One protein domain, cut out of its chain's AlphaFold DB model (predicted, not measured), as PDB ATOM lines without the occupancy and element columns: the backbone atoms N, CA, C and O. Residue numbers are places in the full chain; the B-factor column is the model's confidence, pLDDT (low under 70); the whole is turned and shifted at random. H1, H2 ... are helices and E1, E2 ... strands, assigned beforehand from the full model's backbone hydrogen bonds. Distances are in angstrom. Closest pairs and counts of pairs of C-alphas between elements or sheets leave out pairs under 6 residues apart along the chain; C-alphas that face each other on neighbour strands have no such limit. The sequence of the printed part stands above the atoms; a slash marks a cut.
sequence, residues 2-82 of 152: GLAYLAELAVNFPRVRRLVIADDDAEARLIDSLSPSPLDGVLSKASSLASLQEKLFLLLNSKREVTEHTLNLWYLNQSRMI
ATOM      1  N   GLY A   2      11.186 -13.319 -12.383       69.56
ATOM      2  CA  GLY A   2       9.771 -12.980 -12.640       69.56
ATOM      3  C   GLY A   2       8.931 -12.618 -11.402       69.56
ATOM      4  O   GLY A   2       8.296 -11.571 -11.383       69.56
ATOM      5  N   LEU A   3       8.951 -13.442 -10.345       74.56
ATOM      6  CA  LEU A   3       8.086 -13.243  -9.166       74.56
ATOM      7  C   LEU A   3       8.461 -12.023  -8.309       74.56
ATOM      8  O   LEU A   3       7.574 -11.375  -7.761       74.56
ATOM      9  N   ALA A   4       9.751 -11.686  -8.212       73.69
ATOM     10  CA  ALA A   4      10.212 -10.505  -7.479       73.69
ATOM     11  C   ALA A   4       9.664  -9.209  -8.105       73.69
ATOM     12  O   ALA A   4       9.126  -8.359  -7.398       73.69
ATOM     13  N   TYR A   5       9.675  -9.122  -9.438       81.38
ATOM     14  CA  TYR A   5       9.098  -7.993 -10.171       81.38
ATOM     15  C   TYR A   5       7.581  -7.853  -9.948       81.38
ATOM     16  O   TYR A   5       7.051  -6.746  -9.896       81.38
ATOM     17  N   LEU A   6       6.856  -8.959  -9.733       81.56
ATOM     18  CA  LEU A   6       5.417  -8.908  -9.439       81.56
ATOM     19  C   LEU A   6       5.096  -8.288  -8.073       81.56
ATOM     20  O   LEU A   6       4.012  -7.714  -7.923       81.56
ATOM     21  N   ALA A   7       6.008  -8.373  -7.096       78.38
ATOM     22  CA  ALA A   7       5.875  -7.629  -5.843       78.38
ATOM     23  C   ALA A   7       6.071  -6.127  -6.061       78.38
ATOM     24  O   ALA A   7       5.295  -5.334  -5.535       78.38
ATOM     25  N   GLU A   8       7.047  -5.733  -6.878       80.69
ATOM     26  CA  GLU A   8       7.254  -4.326  -7.228       80.69
ATOM     27  C   GLU A   8       6.039  -3.747  -7.972       80.69
ATOM     28  O   GLU A   8       5.532  -2.680  -7.616       80.69
ATOM     29  N   LEU A   9       5.489  -4.488  -8.942       84.06
ATOM     30  CA  LEU A   9       4.258  -4.102  -9.635       84.06
ATOM     31  C   LEU A   9       3.060  -3.980  -8.687       84.06
ATOM     32  O   LEU A   9       2.206  -3.125  -8.906       84.06
ATOM     33  N   ALA A  10       2.992  -4.801  -7.634       82.19
ATOM     34  CA  ALA A  10       1.939  -4.705  -6.622       82.19
ATOM     35  C   ALA A  10       1.904  -3.322  -5.959       82.19
ATOM     36  O   ALA A  10       0.827  -2.798  -5.682       82.19
ATOM     37  N   VAL A  11       3.092  -2.763  -5.708       80.88
ATOM     38  CA  VAL A  11       3.288  -1.482  -5.025       80.88
ATOM     39  C   VAL A  11       3.094  -0.321  -5.996       80.88
ATOM     40  O   VAL A  11       2.311   0.585  -5.721       80.88
ATOM     41  N   ASN A  12       3.772  -0.357  -7.144       85.12
ATOM     42  CA  ASN A  12       3.819   0.770  -8.079       85.12
ATOM     43  C   ASN A  12       2.582   0.852  -8.982       85.12
ATOM     44  O   ASN A  12       2.142   1.938  -9.358       85.12
ATOM     45  N   PHE A  13       1.996  -0.295  -9.321       86.69
ATOM     46  CA  PHE A  13       0.862  -0.397 -10.234       86.69
ATOM     47  C   PHE A  13      -0.208  -1.319  -9.659       86.69
ATOM     48  O   PHE A  13      -0.553  -2.334 -10.274       86.69
ATOM     49  N   PRO A  14      -0.808  -0.966  -8.505       80.88
ATOM     50  CA  PRO A  14      -1.735  -1.849  -7.820       80.88
ATOM     51  C   PRO A  14      -2.878  -2.268  -8.740       80.88
ATOM     52  O   PRO A  14      -3.288  -3.412  -8.673       80.88
ATOM     53  N   ARG A  15      -3.353  -1.418  -9.657       80.62
ATOM     54  CA  ARG A  15      -4.461  -1.739 -10.577       80.62
ATOM     55  C   ARG A  15      -4.139  -2.773 -11.665       80.62
ATOM     56  O   ARG A  15      -5.069  -3.249 -12.311       80.62
ATOM     57  N   VAL A  16      -2.872  -3.119 -11.883       85.38
ATOM     58  CA  VAL A  16      -2.482  -4.105 -12.896       85.38
ATOM     59  C   VAL A  16      -2.788  -5.520 -12.400       85.38
ATOM     60  O   VAL A  16      -2.455  -5.890 -11.270       85.38
ATOM     61  N   ARG A  17      -3.427  -6.311 -13.271       84.69
ATOM     62  CA  ARG A  17      -3.659  -7.748 -13.079       84.69
ATOM     63  C   ARG A  17      -2.331  -8.492 -13.158       84.69
ATOM     64  O   ARG A  17      -1.640  -8.406 -14.170       84.69
ATOM     65  N   ARG A  18      -1.993  -9.241 -12.115       87.69
ATOM     66  CA  ARG A  18      -0.758 -10.026 -12.027       87.69
ATOM     67  C   ARG A  18      -1.106 -11.507 -12.089       87.69
ATOM     68  O   ARG A  18      -1.549 -12.084 -11.100       87.69
ATOM     69  N   LEU A  19      -0.930 -12.084 -13.274       88.81
ATOM     70  CA  LEU A  19      -1.144 -13.501 -13.559       88.81
ATOM     71  C   LEU A  19       0.199 -14.187 -13.800       88.81
ATOM     72  O   LEU A  19       1.063 -13.623 -14.469       88.81
ATOM     73  N   VAL A  20       0.361 -15.403 -13.285       89.69
ATOM     74  CA  VAL A  20       1.550 -16.236 -13.521       89.69
ATOM     75  C   VAL A  20       1.145 -17.509 -14.242       89.69
ATOM     76  O   VAL A  20       0.088 -18.062 -13.959       89.69
ATOM     77  N   ILE A  21       1.981 -17.974 -15.168       90.56
ATOM     78  CA  ILE A  21       1.799 -19.266 -15.828       90.56
ATOM     79  C   ILE A  21       2.942 -20.195 -15.402       90.56
ATOM     80  O   ILE A  21       4.091 -19.966 -15.779       90.56
ATOM     81  N   ALA A  22       2.609 -21.212 -14.618       90.38
ATOM     82  CA  ALA A  22       3.475 -22.289 -14.148       90.38
ATOM     83  C   ALA A  22       3.469 -23.463 -15.138       90.38
ATOM     84  O   ALA A  22       2.516 -23.601 -15.902       90.38
ATOM     85  N   ASP A  23       4.484 -24.316 -15.140       88.75
ATOM     86  CA  ASP A  23       4.561 -25.491 -16.009       88.75
ATOM     87  C   ASP A  23       3.477 -26.524 -15.682       88.75
ATOM     88  O   ASP A  23       2.812 -27.020 -16.596       88.75
ATOM     89  N   ASP A  24       3.219 -26.783 -14.400       88.00
ATOM     90  CA  ASP A  24       2.188 -27.721 -13.958       88.00
ATOM     91  C   ASP A  24       1.379 -27.225 -12.744       88.00
ATOM     92  O   ASP A  24       1.558 -26.120 -12.227       88.00
ATOM     93  N   ASP A  25       0.429 -28.050 -12.295       87.44
ATOM     94  CA  ASP A  25      -0.438 -27.713 -11.165       87.44
ATOM     95  C   ASP A  25       0.297 -27.730  -9.815       87.44
ATOM     96  O   ASP A  25      -0.166 -27.099  -8.861       87.44
ATOM     97  N   ALA A  26       1.398 -28.476  -9.692       83.75
ATOM     98  CA  ALA A  26       2.194 -28.508  -8.472       83.75
ATOM     99  C   ALA A  26       2.989 -27.208  -8.326       83.75
ATOM    100  O   ALA A  26       2.890 -26.556  -7.284       83.75
ATOM    101  N   GLU A  27       3.672 -26.780  -9.387       85.56
ATOM    102  CA  GLU A  27       4.340 -25.483  -9.441       85.56
ATOM    103  C   GLU A  27       3.325 -24.343  -9.275       85.56
ATOM    104  O   GLU A  27       3.563 -23.417  -8.499       85.56
ATOM    105  N   ALA A  28       2.144 -24.432  -9.900       88.31
ATOM    106  CA  ALA A  28       1.104 -23.415  -9.746       88.31
ATOM    107  C   ALA A  28       0.693 -23.210  -8.276       88.31
ATOM    108  O   ALA A  28       0.591 -22.073  -7.814       88.31
ATOM    109  N   ARG A  29       0.504 -24.303  -7.520       84.50
ATOM    110  CA  ARG A  29       0.187 -24.249  -6.080       84.50
ATOM    111  C   ARG A  29       1.335 -23.683  -5.251       84.50
ATOM    112  O   ARG A  29       1.091 -22.924  -4.311       84.50
ATOM    113  N   LEU A  30       2.573 -24.044  -5.589       84.19
ATOM    114  CA  LEU A  30       3.761 -23.518  -4.920       84.19
ATOM    115  C   LEU A  30       3.886 -22.010  -5.128       84.19
ATOM    116  O   LEU A  30       4.070 -21.281  -4.158       84.19
ATOM    117  N   ILE A  31       3.728 -21.531  -6.360       84.88
ATOM    118  CA  ILE A  31       3.775 -20.101  -6.675       84.88
ATOM    119  C   ILE A  31       2.659 -19.348  -5.950       84.88
ATOM    120  O   ILE A  31       2.928 -18.303  -5.366       84.88
ATOM    121  N   ASP A  32       1.436 -19.875  -5.934       83.25
ATOM    122  CA  ASP A  32       0.309 -19.232  -5.247       83.25
ATOM    123  C   ASP A  32       0.564 -19.086  -3.734       83.25
ATOM    124  O   ASP A  32       0.298 -18.042  -3.140       83.25
ATOM    125  N   SER A  33       1.186 -20.103  -3.131       79.50
ATOM    126  CA  SER A  33       1.468 -20.150  -1.690       79.50
ATOM    127  C   SER A  33       2.744 -19.401  -1.276       79.50
ATOM    128  O   SER A  33       2.897 -19.047  -0.106       79.50
ATOM    129  N   LEU A  34       3.698 -19.217  -2.197       78.94
ATOM    130  CA  LEU A  34       5.047 -18.710  -1.906       78.94
ATOM    131  C   LEU A  34       5.406 -17.409  -2.625       78.94
ATOM    132  O   LEU A  34       6.468 -16.853  -2.334       78.94
ATOM    133  N   SER A  35       4.564 -16.911  -3.538       80.38
ATOM    134  CA  SER A  35       4.729 -15.608  -4.206       80.38
ATOM    135  C   SER A  35       5.044 -14.515  -3.178       80.38
ATOM    136  O   SER A  35       4.634 -14.647  -2.055       80.38
ATOM    137  N   PRO A  36       5.765 -13.427  -3.453       73.88
ATOM    138  CA  PRO A  36       6.038 -12.364  -2.468       73.88
ATOM    139  C   PRO A  36       4.879 -11.369  -2.289       73.88
ATOM    140  O   PRO A  36       4.936 -10.488  -1.434       73.88
ATOM    141  N   SER A  37       3.852 -11.472  -3.128       78.12
ATOM    142  CA  SER A  37       2.653 -10.643  -3.068       78.12
ATOM    143  C   SER A  37       1.448 -11.449  -3.555       78.12
ATOM    144  O   SER A  37       1.629 -12.389  -4.337       78.12
ATOM    145  N   PRO A  38       0.218 -11.092  -3.157       76.56
ATOM    146  CA  PRO A  38      -0.962 -11.776  -3.659       76.56
ATOM    147  C   PRO A  38      -1.075 -11.555  -5.162       76.56
ATOM    148  O   PRO A  38      -1.057 -10.412  -5.640       76.56
ATOM    149  N   LEU A  39      -1.154 -12.665  -5.887       84.94
ATOM    150  CA  LEU A  39      -1.355 -12.697  -7.326       84.94
ATOM    151  C   LEU A  39      -2.852 -12.665  -7.619       84.94
ATOM    152  O   LEU A  39      -3.667 -13.127  -6.825       84.94
ATOM    153  N   ASP A  40      -3.212 -12.116  -8.776       84.75
ATOM    154  CA  ASP A  40      -4.589 -12.190  -9.261       84.75
ATOM    155  C   ASP A  40      -4.918 -13.614  -9.746       84.75
ATOM    156  O   ASP A  40      -6.086 -13.974  -9.811       84.75
ATOM    157  N   GLY A  41      -3.899 -14.435 -10.031       87.12
ATOM    158  CA  GLY A  41      -4.023 -15.885 -10.136       87.12
ATOM    159  C   GLY A  41      -2.817 -16.568 -10.780       87.12
ATOM    160  O   GLY A  41      -1.981 -15.932 -11.428       87.12
ATOM    161  N   VAL A  42      -2.748 -17.887 -10.603       90.12
ATOM    162  CA  VAL A  42      -1.712 -18.751 -11.179       90.12
ATOM    163  C   VAL A  42      -2.368 -19.801 -12.073       90.12
ATOM    164  O   VAL A  42      -3.320 -20.477 -11.682       90.12
ATOM    165  N   LEU A  43      -1.879 -19.912 -13.303       91.25
ATOM    166  CA  LEU A  43      -2.357 -20.823 -14.335       91.25
ATOM    167  C   LEU A  43      -1.300 -21.894 -14.595       91.25
ATOM    168  O   LEU A  43      -0.113 -21.623 -14.501       91.25
ATOM    169  N   SER A  44      -1.732 -23.095 -14.957       92.00
ATOM    170  CA  SER A  44      -0.852 -24.225 -15.271       92.00
ATOM    171  C   SER A  44      -0.790 -24.430 -16.786       92.00
ATOM    172  O   SER A  44      -1.838 -24.491 -17.434       92.00
ATOM    173  N   LYS A  45       0.409 -24.531 -17.369       91.81
ATOM    174  CA  LYS A  45       0.622 -24.801 -18.805       91.81
ATOM    175  C   LYS A  45       0.214 -26.217 -19.177       91.81
ATOM    176  O   LYS A  45      -0.211 -26.437 -20.305       91.81
ATOM    177  N   ALA A  46       0.312 -27.153 -18.235       91.06
ATOM    178  CA  ALA A  46      -0.159 -28.522 -18.406       91.06
ATOM    179  C   ALA A  46      -1.694 -28.628 -18.484       91.06
ATOM    180  O   ALA A  46      -2.220 -29.679 -18.851       91.06
ATOM    181  N   SER A  47      -2.431 -27.564 -18.139       90.25
ATOM    182  CA  SER A  47      -3.888 -27.560 -18.263       90.25
ATOM    183  C   SER A  47      -4.345 -27.549 -19.726       90.25
ATOM    184  O   SER A  47      -3.673 -27.030 -20.616       90.25
ATOM    185  N   SER A  48      -5.523 -28.126 -19.987       93.69
ATOM    186  CA  SER A  48      -6.116 -28.080 -21.326       93.69
ATOM    187  C   SER A  48      -6.397 -26.634 -21.749       93.69
ATOM    188  O   SER A  48      -6.718 -25.790 -20.909       93.69
ATOM    189  N   LEU A  49      -6.356 -26.350 -23.056       92.88
ATOM    190  CA  LEU A  49      -6.655 -25.009 -23.578       92.88
ATOM    191  C   LEU A  49      -8.025 -24.496 -23.107       92.88
ATOM    192  O   LEU A  49      -8.137 -23.334 -22.732       92.88
ATOM    193  N   ALA A  50      -9.040 -25.364 -23.072       92.44
ATOM    194  CA  ALA A  50     -10.377 -25.011 -22.598       92.44
ATOM    195  C   ALA A  50     -10.366 -24.598 -21.117       92.44
ATOM    196  O   ALA A  50     -10.883 -23.539 -20.767       92.44
ATOM    197  N   SER A  51      -9.707 -25.383 -20.257       89.12
ATOM    198  CA  SER A  51      -9.571 -25.072 -18.826       89.12
ATOM    199  C   SER A  51      -8.759 -23.798 -18.583       89.12
ATOM    200  O   SER A  51      -9.071 -23.027 -17.676       89.12
ATOM    201  N   LEU A  52      -7.719 -23.565 -19.386       89.88
ATOM    202  CA  LEU A  52      -6.914 -22.351 -19.316       89.88
ATOM    203  C   LEU A  52      -7.729 -21.125 -19.728       89.88
ATOM    204  O   LEU A  52      -7.690 -20.117 -19.028       89.88
ATOM    205  N   GLN A  53      -8.489 -21.209 -20.824       92.31
ATOM    206  CA  GLN A  53      -9.364 -20.133 -21.298       92.31
ATOM    207  C   GLN A  53     -10.446 -19.794 -20.274       92.31
ATOM    208  O   GLN A  53     -10.652 -18.619 -19.979       92.31
ATOM    209  N   GLU A  54     -11.092 -20.806 -19.698       90.94
ATOM    210  CA  GLU A  54     -12.102 -20.627 -18.657       90.94
ATOM    211  C   GLU A  54     -11.512 -19.933 -17.425       90.94
ATOM    212  O   GLU A  54     -12.013 -18.889 -17.001       90.94
ATOM    213  N   LYS A  55     -10.397 -20.451 -16.887       86.88
ATOM    214  CA  LYS A  55      -9.713 -19.837 -15.741       86.88
ATOM    215  C   LYS A  55      -9.258 -18.416 -16.056       86.88
ATOM    216  O   LYS A  55      -9.490 -17.520 -15.254       86.88
ATOM    217  N   LEU A  56      -8.652 -18.181 -17.216       89.31
ATOM    218  CA  LEU A  56      -8.214 -16.849 -17.625       89.31
ATOM    219  C   LEU A  56      -9.399 -15.880 -17.712       89.31
ATOM    220  O   LEU A  56      -9.308 -14.761 -17.215       89.31
ATOM    221  N   PHE A  57     -10.523 -16.306 -18.288       89.94
ATOM    222  CA  PHE A  57     -11.724 -15.483 -18.386       89.94
ATOM    223  C   PHE A  57     -12.301 -15.158 -17.005       89.94
ATOM    224  O   PHE A  57     -12.623 -14.002 -16.732       89.94
ATOM    225  N   LEU A  58     -12.373 -16.138 -16.101       87.31
ATOM    226  CA  LEU A  58     -12.791 -15.918 -14.714       87.31
ATOM    227  C   LEU A  58     -11.870 -14.918 -14.010       87.31
ATOM    228  O   LEU A  58     -12.342 -13.965 -13.392       87.31
ATOM    229  N   LEU A  59     -10.557 -15.093 -14.153       85.44
ATOM    230  CA  LEU A  59      -9.561 -14.226 -13.540       85.44
ATOM    231  C   LEU A  59      -9.530 -12.827 -14.143       85.44
ATOM    232  O   LEU A  59      -9.163 -11.908 -13.433       85.44
ATOM    233  N   LEU A  60      -9.901 -12.638 -15.412       82.94
ATOM    234  CA  LEU A  60      -9.965 -11.325 -16.062       82.94
ATOM    235  C   LEU A  60     -11.294 -10.597 -15.850       82.94
ATOM    236  O   LEU A  60     -11.318  -9.371 -15.983       82.94
ATOM    237  N   ASN A  61     -12.351 -11.293 -15.431       84.44
ATOM    238  CA  ASN A  61     -13.662 -10.700 -15.143       84.44
ATOM    239  C   ASN A  61     -14.001 -10.628 -13.647       84.44
ATOM    240  O   ASN A  61     -14.942  -9.936 -13.260       84.44
ATOM    241  N   SER A  62     -13.234 -11.296 -12.784       75.44
ATOM    242  CA  SER A  62     -13.415 -11.232 -11.334       75.44
ATOM    243  C   SER A  62     -13.211  -9.806 -10.814       75.44
ATOM    244  O   SER A  62     -12.255  -9.117 -11.189       75.44
ATOM    245  N   LYS A  63     -14.122  -9.347  -9.949       70.25
ATOM    246  CA  LYS A  63     -14.020  -8.041  -9.293       70.25
ATOM    247  C   LYS A  63     -12.880  -8.100  -8.279       70.25
ATOM    248  O   LYS A  63     -12.843  -8.985  -7.428       70.25
ATOM    249  N   ARG A  64     -11.928  -7.177  -8.390       65.12
ATOM    250  CA  ARG A  64     -10.738  -7.166  -7.541       65.12
ATOM    251  C   ARG A  64     -11.057  -6.552  -6.179       65.12
ATOM    252  O   ARG A  64     -10.971  -5.340  -6.013       65.12
ATOM    253  N   GLU A  65     -11.407  -7.386  -5.207       58.09
ATOM    254  CA  GLU A  65     -11.493  -6.986  -3.797       58.09
ATOM    255  C   GLU A  65     -10.120  -7.145  -3.132       58.09
ATOM    256  O   GLU A  65      -9.876  -8.039  -2.325       58.09
ATOM    257  N   VAL A  66      -9.172  -6.285  -3.511       57.44
ATOM    258  CA  VAL A  66      -7.912  -6.162  -2.766       57.44
ATOM    259  C   VAL A  66      -8.157  -5.175  -1.635       57.44
ATOM    260  O   VAL A  66      -7.939  -3.976  -1.772       57.44
ATOM    261  N   THR A  67      -8.679  -5.686  -0.526       54.28
ATOM    262  CA  THR A  67      -8.785  -4.934   0.725       54.28
ATOM    263  C   THR A  67      -7.419  -4.966   1.411       54.28
ATOM    264  O   THR A  67      -6.794  -6.018   1.473       54.28
ATOM    265  N   GLU A  68      -6.935  -3.863   1.986       57.06
ATOM    266  CA  GLU A  68      -5.662  -3.842   2.743       57.06
ATOM    267  C   GLU A  68      -5.580  -4.957   3.809       57.06
ATOM    268  O   GLU A  68      -4.518  -5.508   4.098       57.06
ATOM    269  N   HIS A  69      -6.735  -5.364   4.338       53.00
ATOM    270  CA  HIS A  69      -6.873  -6.479   5.264       53.00
ATOM    271  C   HIS A  69      -6.495  -7.848   4.656       53.00
ATOM    272  O   HIS A  69      -5.945  -8.692   5.363       53.00
ATOM    273  N   THR A  70      -6.747  -8.095   3.364       58.09
ATOM    274  CA  THR A  70      -6.365  -9.356   2.697       58.09
ATOM    275  C   THR A  70      -4.867  -9.404   2.413       58.09
ATOM    276  O   THR A  70      -4.254 -10.453   2.596       58.09
ATOM    277  N   LEU A  71      -4.254  -8.258   2.084       64.06
ATOM    278  CA  LEU A  71      -2.797  -8.123   1.958       64.06
ATOM    279  C   LEU A  71      -2.097  -8.441   3.288       64.06
ATOM    280  O   LEU A  71      -1.165  -9.240   3.326       64.06
ATOM    281  N   ASN A  72      -2.571  -7.870   4.400       61.19
ATOM    282  CA  ASN A  72      -1.983  -8.115   5.720       61.19
ATOM    283  C   ASN A  72      -2.101  -9.583   6.155       61.19
ATOM    284  O   ASN A  72      -1.135 -10.160   6.655       61.19
ATOM    285  N   LEU A  73      -3.258 -10.214   5.935       62.31
ATOM    286  CA  LEU A  73      -3.458 -11.635   6.240       62.31
ATOM    287  C   LEU A  73      -2.543 -12.539   5.412       62.31
ATOM    288  O   LEU A  73      -1.978 -13.496   5.940       62.31
ATOM    289  N   TRP A  74      -2.362 -12.204   4.138       66.94
ATOM    290  CA  TRP A  74      -1.419 -12.870   3.255       66.94
ATOM    291  C   TRP A  74       0.015 -12.799   3.818       66.94
ATOM    292  O   TRP A  74       0.655 -13.837   4.001       66.94
ATOM    293  N   TYR A  75       0.484 -11.610   4.228       63.06
ATOM    294  CA  TYR A  75       1.856 -11.421   4.738       63.06
ATOM    295  C   TYR A  75       2.085 -12.199   6.038       63.06
ATOM    296  O   TYR A  75       3.126 -12.838   6.231       63.06
ATOM    297  N   LEU A  76       1.094 -12.169   6.931       62.09
ATOM    298  CA  LEU A  76       1.130 -12.878   8.207       62.09
ATOM    299  C   LEU A  76       1.154 -14.397   8.018       62.09
ATOM    300  O   LEU A  76       1.923 -15.080   8.701       62.09
ATOM    301  N   ASN A  77       0.348 -14.926   7.096       63.84
ATOM    302  CA  ASN A  77       0.320 -16.358   6.804       63.84
ATOM    303  C   ASN A  77       1.642 -16.826   6.206       63.84
ATOM    304  O   ASN A  77       2.186 -17.847   6.631       63.84
ATOM    305  N   GLN A  78       2.229 -16.039   5.312       67.12
ATOM    306  CA  GLN A  78       3.453 -16.447   4.645       67.12
ATOM    307  C   GLN A  78       4.687 -16.404   5.549       67.12
ATOM    308  O   GLN A  78       5.542 -17.291   5.499       67.12
ATOM    309  N   SER A  79       4.753 -15.425   6.456       60.09
ATOM    310  CA  SER A  79       5.802 -15.382   7.478       60.09
ATOM    311  C   SER A  79       5.696 -16.531   8.491       60.09
ATOM    312  O   SER A  79       6.689 -16.830   9.159       60.09
ATOM    313  N   ARG A  80       4.520 -17.159   8.631       65.19
ATOM    314  CA  ARG A  80       4.258 -18.262   9.572       65.19
ATOM    315  C   ARG A  80       4.291 -19.644   8.927       65.19
ATOM    316  O   ARG A  80       4.511 -20.619   9.641       65.19
ATOM    317  N   MET A  81       4.108 -19.735   7.611       78.56
ATOM    318  CA  MET A  81       4.082 -21.007   6.887       78.56
ATOM    319  C   MET A  81       5.372 -21.809   7.074       78.56
ATOM    320  O   MET A  81       5.308 -22.992   7.398       78.56
ATOM    321  N   ILE A  82       6.542 -21.177   6.932       85.38
ATOM    322  CA  ILE A  82       7.845 -21.858   7.001       85.38
ATOM    323  C   ILE A  82       8.668 -21.271   8.143       85.38
ATOM    324  O   ILE A  82       8.951 -20.070   8.177       85.38
TER     325      ILE A  82
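What this domain is: This is residues 2 to 82 of the 152 residues of the protein "DNA-binding transcriptional activator BglJ" of Citrobacter koseri (UniProt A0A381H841). A small two-stranded parallel sheet, E1 and E2, makes the core, with H2 and H3 each packed on it mainly through E2. H3 and H4 lie at opposite ends of the longest axis; H1 and H4 are set off from the sheet, and no helix touches another. The printed part has 81 residues with four named helices and two named strands, in the order H1, E1, H2, E2, H3, H4, and its class is mostly helix. It is compact, with a radius of gyration of the C-alphas of 13.0 A, and it is rounded, spanning 34 by 29 by 20 A.

How they stand to each other: H1, residues 2 to 12, is only just apart from H2, residues 25 to 34, with the closest C-alphas 8.5 A from each other. E1, residues 19 to 22, and E2, residues 41 to 44, are parallel neighbours at 27 degrees. The C-alphas of Val 20 and Val 42, which face each other, are 4.7 A apart. N 22 and O 43 are within hydrogen-bond range at 2.8 A, as are N 20 and O 41 at 3.0 A. E1, H2 and E2 form a strand-helix-strand unit, two parallel neighbour strands with a helix between them along the chain, and its crossover is right-handed. The closest C-alphas of H2 and E2 are those of Asp 25 and Ser 44, 5.4 A; those of E1 and H2 are Ala 22 and Ala 28, 5.1 A. H3, residues 49 to 61, comes closest to E2 at the C-alphas of Gly 41 and Leu 59, 6.7 A, and is apart from H2. H4, residues 68 to 81, is close to H2 but not clearly touching it: their closest C-alphas, those of Leu 34 and Gln 78, are 7.1 A apart, and their lines are about perpendicular at 74 degrees. H4 is apart from H1 and from H3. In H1, H2, H3 and H4 every O i to N i+4 pair is within hydrogen-bond range.

Where its parts are: H1 begins at C-alpha 2, (9.771, -12.980, -12.640), and is 15.7 A long from first to last C-alpha. E1 measures 9.9 A, H2 14.0 A and E2 10.3 A. H3 begins at C-alpha 49, (-6.655, -25.009, -23.578), and measures 18.0 A. H4 measures 20.2 A and ends at C-alpha 81, (4.082, -21.007, 6.887).

The domain as a whole: The two C-alphas farthest apart are those of Ala 50 and Arg 80, 36.0 A. The printed part, residues 2 to 82, has no cut. The links E1 to H2 and E2 to H3 are tight, the other three are short, and no link is long. The mean pLDDT of the printed part is 79.8; residue 2 and residues 64 to 80 are under 70, and the mean for H4 is 63.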